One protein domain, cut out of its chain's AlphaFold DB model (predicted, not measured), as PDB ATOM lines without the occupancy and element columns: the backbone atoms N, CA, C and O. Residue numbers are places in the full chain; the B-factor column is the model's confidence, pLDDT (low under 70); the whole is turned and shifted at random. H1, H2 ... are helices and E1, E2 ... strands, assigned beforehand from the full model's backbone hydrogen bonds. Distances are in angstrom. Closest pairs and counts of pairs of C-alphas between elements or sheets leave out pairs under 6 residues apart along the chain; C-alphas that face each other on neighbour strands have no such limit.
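What this domain is: This is residues 4 to 97 of the 297 residues of an uncharacterized protein of Chloroflexi bacterium (UniProt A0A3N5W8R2). Two helices, H1 and H3, lie side by side and run the same way, while H2 turns off beyond the end of H1 and lengthens the body. From H2 a long unnamed stretch, residues 36 to 64, folds back to the start of H3. The printed part has 94 residues, with H1, H2, H3 and E1 in chain order, mostly helix; it is elongated, 47 by 26 by 25 A, and only just compact, close to loose, with a radius of gyration of the C-alphas of 14.7 A.

Where its parts are: H1, residues 4 to 19, begins at C-alpha 4 (179.914, 191.853, 182.501) and is 21.9 A long. H2, residues 22 to 35, is 20.3 A long. H3, residues 65 to 83, is 26.6 A long. E1, residues 94 to 96, ends at C-alpha 96 (174.400, 176.047, 174.893).

How they stand to each other: H1 and H3 touch at a shallow tilt of 30 degrees; their closest C-alphas, Tyr 15 and Ile 78, are 6.1 A apart. H1 and H2 are close but not clearly touching, at a steep tilt of 67 degrees; their closest C-alphas are Leu 18 and Met 24, 8.0 A. E1 pairs with no named strand. Every O i to N i+4 pair is within hydrogen-bond range in H1, H2 and H3.

The domain as a whole: The printed part has no cut; the H2 to H3 link is long, and no printed residue is under 70 in pLDDT.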
ATOM      1  N   ASP A   4     179.954 192.900 183.529       95.56
ATOM      2  CA  ASP A   4     179.914 191.853 182.501       95.56
ATOM      3  C   ASP A   4     178.588 191.818 181.722       95.56
ATOM      4  O   ASP A   4     178.590 191.688 180.501       95.56
ATOM      5  N   HIS A   5     177.443 192.006 182.391       97.56
ATOM      6  CA  HIS A   5     176.140 192.007 181.715       97.56
ATOM      7  C   HIS A   5     176.027 193.195 180.753       97.56
ATOM      8  O   HIS A   5     175.439 193.068 179.684       97.56
ATOM      9  N   SER A   6     176.600 194.353 181.097       97.44
ATOM     10  CA  SER A   6     176.599 195.512 180.196       97.44
ATOM     11  C   SER A   6     177.392 195.227 178.918       97.44
ATOM     12  O   SER A   6     176.928 195.559 177.824       97.44
ATOM     13  N   THR A   7     178.565 194.600 179.040       98.06
ATOM     14  CA  THR A   7     179.388 194.190 177.893       98.06
ATOM     15  C   THR A   7     178.654 193.162 177.035       98.06
ATOM     16  O   THR A   7     178.499 193.372 175.830       98.06
ATOM     17  N   LEU A   8     178.116 192.103 177.644       98.44
ATOM     18  CA  LEU A   8     177.406 191.049 176.918       98.44
ATOM     19  C   LEU A   8     176.141 191.554 176.220       98.44
ATOM     20  O   LEU A   8     175.895 191.172 175.083       98.44
ATOM     21  N   ARG A   9     175.370 192.463 176.826       98.50
ATOM     22  CA  ARG A   9     174.180 193.056 176.181       98.50
ATOM     23  C   ARG A   9     174.538 193.893 174.962       98.50
ATOM     24  O   ARG A   9     173.853 193.816 173.944       98.50
ATOM     25  N   ARG A  10     175.628 194.665 175.034       98.38
ATOM     26  CA  ARG A  10     176.136 195.433 173.888       98.38
ATOM     27  C   ARG A  10     176.556 194.505 172.746       98.38
ATOM     28  O   ARG A  10     176.209 194.769 171.597       98.38
ATOM     29  N   LEU A  11     177.267 193.421 173.057       98.62
ATOM     30  CA  LEU A  11     177.664 192.423 172.063       98.62
ATOM     31  C   LEU A  11     176.453 191.673 171.501       98.62
ATOM     32  O   LEU A  11     176.365 191.511 170.291       98.62
ATOM     33  N   ALA A  12     175.489 191.288 172.338       98.75
ATOM     34  CA  ALA A  12     174.252 190.623 171.928       98.75
ATOM     35  C   ALA A  12     173.432 191.475 170.958       98.75
ATOM     36  O   ALA A  12     172.951 190.958 169.952       98.75
ATOM     37  N   ALA A  13     173.329 192.782 171.210       98.75
ATOM     38  CA  ALA A  13     172.635 193.698 170.311       98.75
ATOM     39  C   ALA A  13     173.304 193.742 168.928       98.75
ATOM     40  O   ALA A  13     172.623 193.611 167.912       98.75
ATOM     41  N   ARG A  14     174.639 193.857 168.884       98.75
ATOM     42  CA  ARG A  14     175.387 193.860 167.618       98.75
ATOM     43  C   ARG A  14     175.320 192.511 166.903       98.75
ATOM     44  O   ARG A  14     175.131 192.464 165.692       98.75
ATOM     45  N   TYR A  15     175.436 191.419 167.651       98.69
ATOM     46  CA  TYR A  15     175.302 190.059 167.141       98.69
ATOM     47  C   TYR A  15     173.936 189.861 166.475       98.69
ATOM     48  O   TYR A  15     173.872 189.402 165.336       98.69
ATOM     49  N   MET A  16     172.851 190.286 167.131       98.50
ATOM     50  CA  MET A  16     171.502 190.192 166.576       98.50
ATOM     51  C   MET A  16     171.262 191.088 165.368       98.50
ATOM     52  O   MET A  16     170.570 190.673 164.438       98.50
ATOM     53  N   GLU A  17     171.839 192.290 165.348       98.50
ATOM     54  CA  GLU A  17     171.802 193.159 164.172       98.50
ATOM     55  C   GLU A  17     172.404 192.444 162.953       98.50
ATOM     56  O   GLU A  17     171.764 192.371 161.903       98.50
ATOM     57  N   LEU A  18     173.590 191.846 163.115       98.56
ATOM     58  CA  LEU A  18     174.279 191.106 162.056       98.56
ATOM     59  C   LEU A  18     173.531 189.824 161.659       98.56
ATOM     60  O   LEU A  18     173.363 189.565 160.466       98.56
ATOM     61  N   ALA A  19     173.037 189.053 162.633       98.12
ATOM     62  CA  ALA A  19     172.251 187.835 162.407       98.12
ATOM     63  C   ALA A  19     170.963 188.100 161.608       98.12
ATOM     64  O   ALA A  19     170.488 187.235 160.871       98.12
ATOM     65  N   SER A  20     170.405 189.307 161.738       97.75
ATOM     66  CA  SER A  20     169.161 189.722 161.082       97.75
ATOM     67  C   SER A  20     169.366 190.288 159.674       97.75
ATOM     68  O   SER A  20     168.388 190.603 158.990       97.75
ATOM     69  N   LEU A  21     170.612 190.438 159.210       98.12
ATOM     70  CA  LEU A  21     170.882 190.940 157.866       98.12
ATOM     71  C   LEU A  21     170.372 189.952 156.797       98.12
ATOM     72  O   LEU A  21     170.603 188.747 156.919       98.12
ATOM     73  N   PRO A  22     169.783 190.433 155.681       98.25
ATOM     74  CA  PRO A  22     169.310 189.566 154.595       98.25
ATOM     75  C   PRO A  22     170.382 188.624 154.027       98.25
ATOM     76  O   PRO A  22     170.065 187.529 153.566       98.25
ATOM     77  N   VAL A  23     171.659 189.022 154.103       97.75
ATOM     78  CA  VAL A  23     172.793 188.195 153.669       97.75
ATOM     79  C   VAL A  23     172.900 186.885 154.453       97.75
ATOM     80  O   VAL A  23     173.315 185.886 153.880       97.75
ATOM     81  N   MET A  24     172.481 186.842 155.723       98.00
ATOM     82  CA  MET A  24     172.516 185.611 156.520       98.00
ATOM     83  C   MET A  24     171.524 184.586 155.975       98.00
ATOM     84  O   MET A  24     171.885 183.429 155.777       98.00
ATOM     85  N   ALA A  25     170.300 185.011 155.648       97.81
ATOM     86  CA  ALA A  25     169.308 184.142 155.016       97.81
ATOM     87  C   ALA A  25     169.775 183.656 153.634       97.81
ATOM     88  O   ALA A  25     169.630 182.477 153.310       97.81
ATOM     89  N   GLU A  26     170.393 184.542 152.848       98.19
ATOM     90  CA  GLU A  26     170.949 184.181 151.544       98.19
ATOM     91  C   GLU A  26     172.107 183.179 151.664       98.19
ATOM     92  O   GLU A  26     172.127 182.174 150.956       98.19
ATOM     93  N   ARG A  27     173.036 183.375 152.608       98.06
ATOM     94  CA  ARG A  27     174.127 182.424 152.880       98.06
ATOM     95  C   ARG A  27     173.595 181.057 153.299       98.06
ATOM     96  O   ARG A  27     174.054 180.059 152.753       98.06
ATOM     97  N   LYS A  28     172.597 180.988 154.193       97.94
ATOM     98  CA  LYS A  28     171.942 179.715 154.567       97.94
ATOM     99  C   LYS A  28     171.375 178.999 153.347       97.94
ATOM    100  O   LYS A  28     171.590 177.800 153.177       97.94
ATOM    101  N   ARG A  29     170.678 179.733 152.473       98.19
ATOM    102  CA  ARG A  29     170.102 179.200 151.231       98.19
ATOM    103  C   ARG A  29     171.183 178.659 150.295       98.19
ATOM    104  O   ARG A  29     171.028 177.560 149.771       98.19
ATOM    105  N   LEU A  30     172.278 179.396 150.118       98.31
ATOM    106  CA  LEU A  30     173.398 178.994 149.266       98.31
ATOM    107  C   LEU A  30     174.165 177.788 149.833       98.31
ATOM    108  O   LEU A  30     174.482 176.867 149.081       98.31
ATOM    109  N   TRP A  31     174.399 177.743 151.149       97.81
ATOM    110  CA  TRP A  31     174.964 176.567 151.818       97.81
ATOM    111  C   TRP A  31     174.062 175.346 151.644       97.81
ATOM    112  O   TRP A  31     174.541 174.288 151.244       97.81
ATOM    113  N   THR A  32     172.752 175.515 151.845       98.00
ATOM    114  CA  THR A  32     171.754 174.461 151.614       98.00
ATOM    115  C   THR A  32     171.812 173.955 150.173       98.00
ATOM    116  O   THR A  32     171.888 172.754 149.940       98.00
ATOM    117  N   ALA A  33     171.837 174.861 149.191       98.25
ATOM    118  CA  ALA A  33     171.914 174.508 147.777       98.25
ATOM    119  C   ALA A  33     173.202 173.733 147.444       98.25
ATOM    120  O   ALA A  33     173.147 172.739 146.719       98.25
ATOM    121  N   LEU A  34     174.347 174.132 148.015       96.81
ATOM    122  CA  LEU A  34     175.611 173.403 147.883       96.81
ATOM    123  C   LEU A  34     175.498 171.971 148.430       96.81
ATOM    124  O   LEU A  34     175.915 171.032 147.750       96.81
ATOM    125  N   LYS A  35     174.930 171.786 149.629       95.69
ATOM    126  CA  LYS A  35     174.788 170.457 150.252       95.69
ATOM    127  C   LYS A  35     173.729 169.584 149.594       95.69
ATOM    128  O   LYS A  35     173.888 168.371 149.548       95.69
ATOM    129  N   ASP A  36     172.731 170.199 148.978       96.62
ATOM    130  CA  ASP A  36     171.735 169.528 148.145       96.62
ATOM    131  C   ASP A  36     172.232 169.267 146.706       96.62
ATOM    132  O   ASP A  36     171.426 169.002 145.811       96.62
ATOM    133  N   LEU A  37     173.545 169.371 146.457       96.69
ATOM    134  CA  LEU A  37     174.200 169.114 145.167       96.69
ATOM    135  C   LEU A  37     173.701 170.009 144.016       96.69
ATOM    136  O   LEU A  37     173.721 169.620 142.847       96.69
ATOM    137  N   ARG A  38     173.271 171.231 144.341       97.69
ATOM    138  CA  ARG A  38     172.816 172.267 143.399       97.69
ATOM    139  C   ARG A  38     173.551 173.592 143.660       97.69
ATOM    140  O   ARG A  38     172.899 174.599 143.928       97.69
ATOM    141  N   PRO A  39     174.898 173.618 143.632       97.12
ATOM    142  CA  PRO A  39     175.645 174.824 143.967       97.12
ATOM    143  C   PRO A  39     175.389 175.939 142.951       97.12
ATOM    144  O   PRO A  39     175.497 175.736 141.744       97.12
ATOM    145  N   GLU A  40     175.109 177.140 143.449       98.00
ATOM    146  CA  GLU A  40     174.946 178.340 142.614       98.00
ATOM    147  C   GLU A  40     176.258 179.110 142.448       98.00
ATOM    148  O   GLU A  40     176.479 179.776 141.438       98.00
ATOM    149  N   ARG A  41     177.148 178.988 143.435       96.88
ATOM    150  CA  ARG A  41     178.525 179.480 143.415       96.88
ATOM    151  C   ARG A  41     179.373 178.703 144.426       96.88
ATOM    152  O   ARG A  41     178.809 178.026 145.290       96.88
ATOM    153  N   PRO A  42     180.709 178.812 144.368       95.94
ATOM    154  CA  PRO A  42     181.557 178.372 145.465       95.94
ATOM    155  C   PRO A  42     181.186 179.093 146.766       95.94
ATOM    156  O   PRO A  42     180.986 180.314 146.769       95.94
ATOM    157  N   MET A  43     181.108 178.321 147.848       96.50
ATOM    158  CA  MET A  43     180.979 178.836 149.207       96.50
ATOM    159  C   MET A  43     182.360 178.873 149.852       96.50
ATOM    160  O   MET A  43     183.153 177.949 149.662       96.50
ATOM    161  N   VAL A  44     182.652 179.935 150.591       95.56
ATOM    162  CA  VAL A  44     183.942 180.161 151.243       95.56
ATOM    163  C   VAL A  44     183.698 180.356 152.726       95.56
ATOM    164  O   VAL A  44     182.917 181.214 153.109       95.56
ATOM    165  N   LEU A  45     184.386 179.592 153.565       94.94
ATOM    166  CA  LEU A  45     184.423 179.817 155.006       94.94
ATOM    167  C   LEU A  45     185.879 179.989 155.415       94.94
ATOM    168  O   LEU A  45     186.721 179.165 155.058       94.94
ATOM    169  N   PHE A  46     186.173 181.054 156.149       94.38
ATOM    170  CA  PHE A  46     187.495 181.276 156.708       94.38
ATOM    171  C   PHE A  46     187.489 180.914 158.196       94.38
ATOM    172  O   PHE A  46     186.710 181.444 158.988       94.38
ATOM    173  N   GLU A  47     188.362 179.993 158.588       91.94
ATOM    174  CA  GLU A  47     188.468 179.512 159.965       91.94
ATOM    175  C   GLU A  47     189.247 180.511 160.838       91.94
ATOM    176  O   GLU A  47     190.404 180.307 161.184       91.94
ATOM    177  N   THR A  48     188.608 181.622 161.216       92.50
ATOM    178  CA  THR A  48     189.244 182.712 161.986       92.50
ATOM    179  C   THR A  48     189.848 182.273 163.321       92.50
ATOM    180  O   THR A  48     190.755 182.925 163.832       92.50
ATOM    181  N   TRP A  49     189.391 181.152 163.887       84.81
ATOM    182  CA  TRP A  49     189.929 180.597 165.128       84.81
ATOM    183  C   TRP A  49     191.393 180.140 165.008       84.81
ATOM    184  O   TRP A  49     192.061 180.031 166.033       84.81
ATOM    185  N   THR A  50     191.908 179.913 163.792       87.81
ATOM    186  CA  THR A  50     193.325 179.587 163.557       87.81
ATOM    187  C   THR A  50     194.219 180.826 163.493       87.81
ATOM    188  O   THR A  50     195.440 180.703 163.415       87.81
ATOM    189  N   VAL A  51     193.638 182.027 163.470       91.12
ATOM    190  CA  VAL A  51     194.388 183.282 163.438       91.12
ATOM    191  C   VAL A  51     194.738 183.674 164.873       91.12
ATOM    192  O   VAL A  51     193.864 183.974 165.688       91.12
ATOM    193  N   GLY A  52     196.037 183.656 165.184       86.88
ATOM    194  CA  GLY A  52     196.556 184.096 166.480       86.88
ATOM    195  C   GLY A  52     196.132 185.532 166.784       86.88
ATOM    196  O   GLY A  52     196.148 186.379 165.894       86.88
ATOM    197  N   ASP A  53     195.706 185.778 168.024       89.38
ATOM    198  CA  ASP A  53     195.228 187.080 168.506       89.38
ATOM    199  C   ASP A  53     194.137 187.734 167.639       89.38
ATOM    200  O   ASP A  53     193.953 188.949 167.676       89.38
ATOM    201  N   TYR A  54     193.358 186.937 166.891       94.69
ATOM    202  CA  TYR A  54     192.251 187.466 166.086       94.69
ATOM    203  C   TYR A  54     191.244 188.267 166.913       94.69
ATOM    204  O   TYR A  54     190.635 189.200 166.406       94.69
ATOM    205  N   VAL A  55     191.094 187.909 168.189       95.75
ATOM    206  CA  VAL A  55     190.608 188.780 169.261       95.75
ATOM    207  C   VAL A  55     191.611 188.630 170.394       95.75
ATOM    208  O   VAL A  55     191.807 187.513 170.876       95.75
ATOM    209  N   ALA A  56     192.266 189.723 170.776       94.12
ATOM    210  CA  ALA A  56     193.310 189.699 171.791       94.12
ATOM    211  C   ALA A  56     192.722 189.732 173.209       94.12
ATOM    212  O   ALA A  56     191.671 190.325 173.456       94.12
ATOM    213  N   GLU A  57     193.447 189.161 174.173       92.62
ATOM    214  CA  GLU A  57     193.036 189.098 175.585       92.62
ATOM    215  C   GLU A  57     192.764 190.487 176.192       92.62
ATOM    216  O   GLU A  57     191.868 190.661 177.020       92.62
ATOM    217  N   SER A  58     193.507 191.503 175.742       95.38
ATOM    218  CA  SER A  58     193.335 192.897 176.167       95.38
ATOM    219  C   SER A  58     192.022 193.534 175.699       95.38
ATOM    220  O   SER A  58     191.671 194.607 176.178       95.38
ATOM    221  N   GLU A  59     191.321 192.918 174.746       96.50
ATOM    222  CA  GLU A  59     190.034 193.402 174.235       96.50
ATOM    223  C   GLU A  59     188.837 192.900 175.053       96.50
ATOM    224  O   GLU A  59     187.722 193.389 174.857       96.50
ATOM    225  N   LEU A  60     189.053 191.918 175.933       97.38
ATOM    226  CA  LEU A  60     188.005 191.292 176.733       97.38
ATOM    227  C   LEU A  60     187.768 192.078 178.030       97.38
ATOM    228  O   LEU A  60     188.681 192.272 178.839       97.38
ATOM    229  N   GLU A  61     186.527 192.492 178.246       97.75
ATOM    230  CA  GLU A  61     186.091 193.345 179.354       97.75
ATOM    231  C   GLU A  61     185.500 192.541 180.524       97.75
ATOM    232  O   GLU A  61     185.551 193.005 181.664       97.75
ATOM    233  N   CYS A  62     184.947 191.350 180.270       97.62
ATOM    234  CA  CYS A  62     184.300 190.530 181.288       97.62
ATOM    235  C   CYS A  62     185.309 189.982 182.306       97.62
ATOM    236  O   CYS A  62     186.351 189.432 181.938       97.62
ATOM    237  N   GLY A  63     184.976 190.110 183.593       96.25
ATOM    238  CA  GLY A  63     185.797 189.614 184.701       96.25
ATOM    239  C   GLY A  63     185.488 188.171 185.108       96.25
ATOM    240  O   GLY A  63     186.392 187.444 185.515       96.25
ATOM    241  N   ASP A  64     184.228 187.739 184.999       96.62
ATOM    242  CA  ASP A  64     183.847 186.339 185.209       96.62
ATOM    243  C   ASP A  64     184.365 185.453 184.066       96.62
ATOM    244  O   ASP A  64     184.116 185.740 182.898       96.62
ATOM    245  N   LEU A  65     185.048 184.350 184.397       95.81
ATOM    246  CA  LEU A  65     185.673 183.465 183.401       95.81
ATOM    247  C   LEU A  65     184.661 182.890 182.399       95.81
ATOM    248  O   LEU A  65     184.957 182.801 181.213       95.81
ATOM    249  N   PHE A  66     183.451 182.548 182.849       96.25
ATOM    250  CA  PHE A  66     182.421 182.018 181.958       96.25
ATOM    251  C   PHE A  66     181.900 183.093 180.994       96.25
ATOM    252  O   PHE A  66     181.775 182.835 179.799       96.25
ATOM    253  N   PHE A  67     181.633 184.307 181.480       97.94
ATOM    254  CA  PHE A  67     181.227 185.413 180.610       97.94
ATOM    255  C   PHE A  67     182.350 185.901 179.693       97.94
ATOM    256  O   PHE A  67     182.069 186.333 178.578       97.94
ATOM    257  N   ARG A  68     183.609 185.775 180.115       97.25
ATOM    258  CA  ARG A  68     184.788 186.091 179.303       97.25
ATOM    259  C   ARG A  68     184.927 185.159 178.095       97.25
ATOM    260  O   ARG A  68     185.165 185.642 176.990       97.25
ATOM    261  N   ASP A  69     184.672 183.860 178.259       96.25
ATOM    262  CA  ASP A  69     184.644 182.899 177.140       96.25
ATOM    263  C   ASP A  69     183.514 183.202 176.136       96.25
ATOM    264  O   ASP A  69     183.683 183.100 174.912       96.25
ATOM    265  N   VAL A  70     182.348 183.605 176.652       98.00
ATOM    266  CA  VAL A  70     181.190 184.018 175.844       98.00
ATOM    267  C   VAL A  70     181.522 185.292 175.072       98.00
ATOM    268  O   VAL A  70     181.323 185.345 173.860       98.00
ATOM    269  N   GLU A  71     182.087 186.293 175.745       98.38
ATOM    270  CA  GLU A  71     182.545 187.539 175.137       98.38
ATOM    271  C   GLU A  71     183.538 187.280 173.997       98.38
ATOM    272  O   GLU A  71     183.353 187.813 172.900       98.38
ATOM    273  N   LEU A  72     184.562 186.453 174.231       97.38
ATOM    274  CA  LEU A  72     185.561 186.101 173.222       97.38
ATOM    275  C   LEU A  72     184.897 185.504 171.975       97.38
ATOM    276  O   LEU A  72     185.168 185.931 170.850       97.38
ATOM    277  N   SER A  73     183.988 184.552 172.179       96.62
ATOM    278  CA  SER A  73     183.262 183.882 171.098       96.62
ATOM    279  C   SER A  73     182.370 184.857 170.315       96.62
ATOM    280  O   SER A  73     182.376 184.852 169.083       96.62
ATOM    281  N   MET A  74     181.655 185.753 171.007       98.00
ATOM    282  CA  MET A  74     180.825 186.785 170.372       98.00
ATOM    283  C   MET A  74     181.660 187.778 169.568       98.00
ATOM    284  O   MET A  74     181.314 188.081 168.427       98.00
ATOM    285  N   ARG A  75     182.770 188.271 170.130       98.25
ATOM    286  CA  ARG A  75     183.665 189.213 169.446       98.25
ATOM    287  C   ARG A  75     184.258 188.604 168.183       98.25
ATOM    288  O   ARG A  75     184.273 189.280 167.160       98.25
ATOM    289  N   ARG A  76     184.676 187.333 168.223       97.06
ATOM    290  CA  ARG A  76     185.177 186.617 167.037       97.06
ATOM    291  C   ARG A  76     184.116 186.527 165.942       97.06
ATOM    292  O   ARG A  76     184.401 186.885 164.804       97.06
ATOM    293  N   ALA A  77     182.894 186.119 166.293       96.81
ATOM    294  CA  ALA A  77     181.792 186.009 165.337       96.81
ATOM    295  C   ALA A  77     181.411 187.369 164.722       96.81
ATOM    296  O   ALA A  77     181.260 187.473 163.505       96.81
ATOM    297  N   ILE A  78     181.303 188.417 165.549       98.19
ATOM    298  CA  ILE A  78     181.008 189.788 165.106       98.19
ATOM    299  C   ILE A  78     182.110 190.286 164.165       98.19
ATOM    300  O   ILE A  78     181.810 190.672 163.039       98.19
ATOM    301  N   ARG A  79     183.381 190.198 164.583       97.88
ATOM    302  CA  ARG A  79     184.534 190.635 163.781       97.88
ATOM    303  C   ARG A  79     184.603 189.899 162.445       97.88
ATOM    304  O   ARG A  79     184.780 190.528 161.411       97.88
ATOM    305  N   GLN A  80     184.396 188.579 162.439       97.25
ATOM    306  CA  GLN A  80     184.362 187.789 161.203       97.25
ATOM    307  C   GLN A  80     183.290 188.273 160.225       97.25
ATOM    308  O   GLN A  80     183.583 188.478 159.046       97.25
ATOM    309  N   ALA A  81     182.068 188.498 160.709       96.81
ATOM    310  CA  ALA A  81     180.983 188.982 159.866       96.81
ATOM    311  C   ALA A  81     181.211 190.407 159.335       96.81
ATOM    312  O   ALA A  81     180.688 190.735 158.269       96.81
ATOM    313  N   GLU A  82     181.975 191.235 160.050       96.75
ATOM    314  CA  GLU A  82     182.282 192.616 159.667       96.75
ATOM    315  C   GLU A  82     183.480 192.739 158.716       96.75
ATOM    316  O   GLU A  82     183.446 193.571 157.809       96.75
ATOM    317  N   GLU A  83     184.527 191.932 158.902       96.25
ATOM    318  CA  GLU A  83     185.832 192.164 158.264       96.25
ATOM    319  C   GLU A  83     186.170 191.176 157.142       96.25
ATOM    320  O   GLU A  83     186.845 191.547 156.183       96.25
ATOM    321  N   ILE A  84     185.725 189.919 157.244       96.19
ATOM    322  CA  ILE A  84     186.245 188.844 156.384       96.19
ATOM    323  C   ILE A  84     185.475 188.743 155.067       96.19
ATOM    324  O   ILE A  84     186.063 188.489 154.016       96.19
ATOM    325  N   GLY A  85     184.155 188.946 155.109       93.69
ATOM    326  CA  GLY A  85     183.302 188.849 153.921       93.69
ATOM    327  C   GLY A  85     183.170 187.430 153.354       93.69
ATOM    328  O   GLY A  85     182.832 187.278 152.181       93.69
ATOM    329  N   ASP A  86     183.418 186.401 154.166       96.56
ATOM    330  CA  ASP A  86     183.172 185.005 153.808       96.56
ATOM    331  C   ASP A  86     181.671 184.654 153.892       96.56
ATOM    332  O   ASP A  86     180.799 185.521 154.018       96.56
ATOM    333  N   ASP A  87     181.345 183.370 153.792       97.00
ATOM    334  CA  ASP A  87     179.985 182.845 153.867       97.00
ATOM    335  C   ASP A  87     179.597 182.373 155.271       97.00
ATOM    336  O   ASP A  87     178.669 181.575 155.425       97.00
ATOM    337  N   PHE A  88     180.267 182.882 156.308       96.50
ATOM    338  CA  PHE A  88     179.897 182.620 157.691       96.50
ATOM    339  C   PHE A  88     178.471 183.104 157.990       96.50
ATOM    340  O   PHE A  88     178.042 184.190 157.572       96.50
ATOM    341  N   VAL A  89     177.727 182.279 158.726       97.44
ATOM    342  CA  VAL A  89     176.351 182.563 159.124       97.44
ATOM    343  C   VAL A  89     176.291 182.778 160.625       97.44
ATOM    344  O   VAL A  89     176.711 181.928 161.403       97.44
ATOM    345  N   ILE A  90     175.704 183.902 161.019       97.00
ATOM    346  CA  ILE A  90     175.347 184.175 162.406       97.00
ATOM    347  C   ILE A  90     173.883 183.770 162.603       97.00
ATOM    348  O   ILE A  90     172.994 184.257 161.902       97.00
ATOM    349  N   GLU A  91     173.634 182.855 163.537       96.12
ATOM    350  CA  GLU A  91     172.283 182.441 163.912       96.12
ATOM    351  C   GLU A  91     171.655 183.440 164.898       96.12
ATOM    352  O   GLU A  91     172.368 184.002 165.718       96.12
ATOM    353  N   PRO A  92     170.331 183.678 164.876       97.25
ATOM    354  CA  PRO A  92     169.672 184.666 165.733       97.25
ATOM    355  C   PRO A  92     169.421 184.152 167.167       97.25
ATOM    356  O   PRO A  92     168.398 184.459 167.779       97.25
ATOM    357  N   HIS A  93     170.326 183.325 167.689       97.56
ATOM    358  CA  HIS A  93     170.275 182.731 169.022       97.56
ATOM    359  C   HIS A  93     171.678 182.325 169.477       97.56
ATOM    360  O   HIS A  93     172.553 182.024 168.667       97.56
ATOM    361  N   TRP A  94     171.879 182.260 170.787       97.69
ATOM    362  CA  TRP A  94     173.085 181.729 171.402       97.69
ATOM    363  C   TRP A  94     172.887 180.269 171.800       97.69
ATOM    364  O   TRP A  94     171.941 179.942 172.515       97.69
ATOM    365  N   ARG A  95     173.778 179.379 171.361       96.44
ATOM    366  CA  ARG A  95     173.682 177.950 171.685       96.44
ATOM    367  C   ARG A  95     174.403 177.612 172.979       96.44
ATOM    368  O   ARG A  95     175.508 178.082 173.236       96.44
ATOM    369  N   VAL A  96     173.784 176.738 173.760       97.25
ATOM    370  CA  VAL A  96     174.400 176.047 174.893       97.25
ATOM    371  C   VAL A  96     174.323 174.551 174.622       97.25
ATOM    372  O   VAL A  96     173.332 174.069 174.077       97.25
ATOM    373  N   TYR A  97     175.363 173.819 175.003       96.94
ATOM    374  CA  TYR A  97     175.466 172.378 174.791       96.94
ATOM    375  C   TYR A  97     175.528 171.633 176.123       96.94
ATOM    376  O   TYR A  97     175.998 172.176 177.129       96.94
TER     377      TYR A  97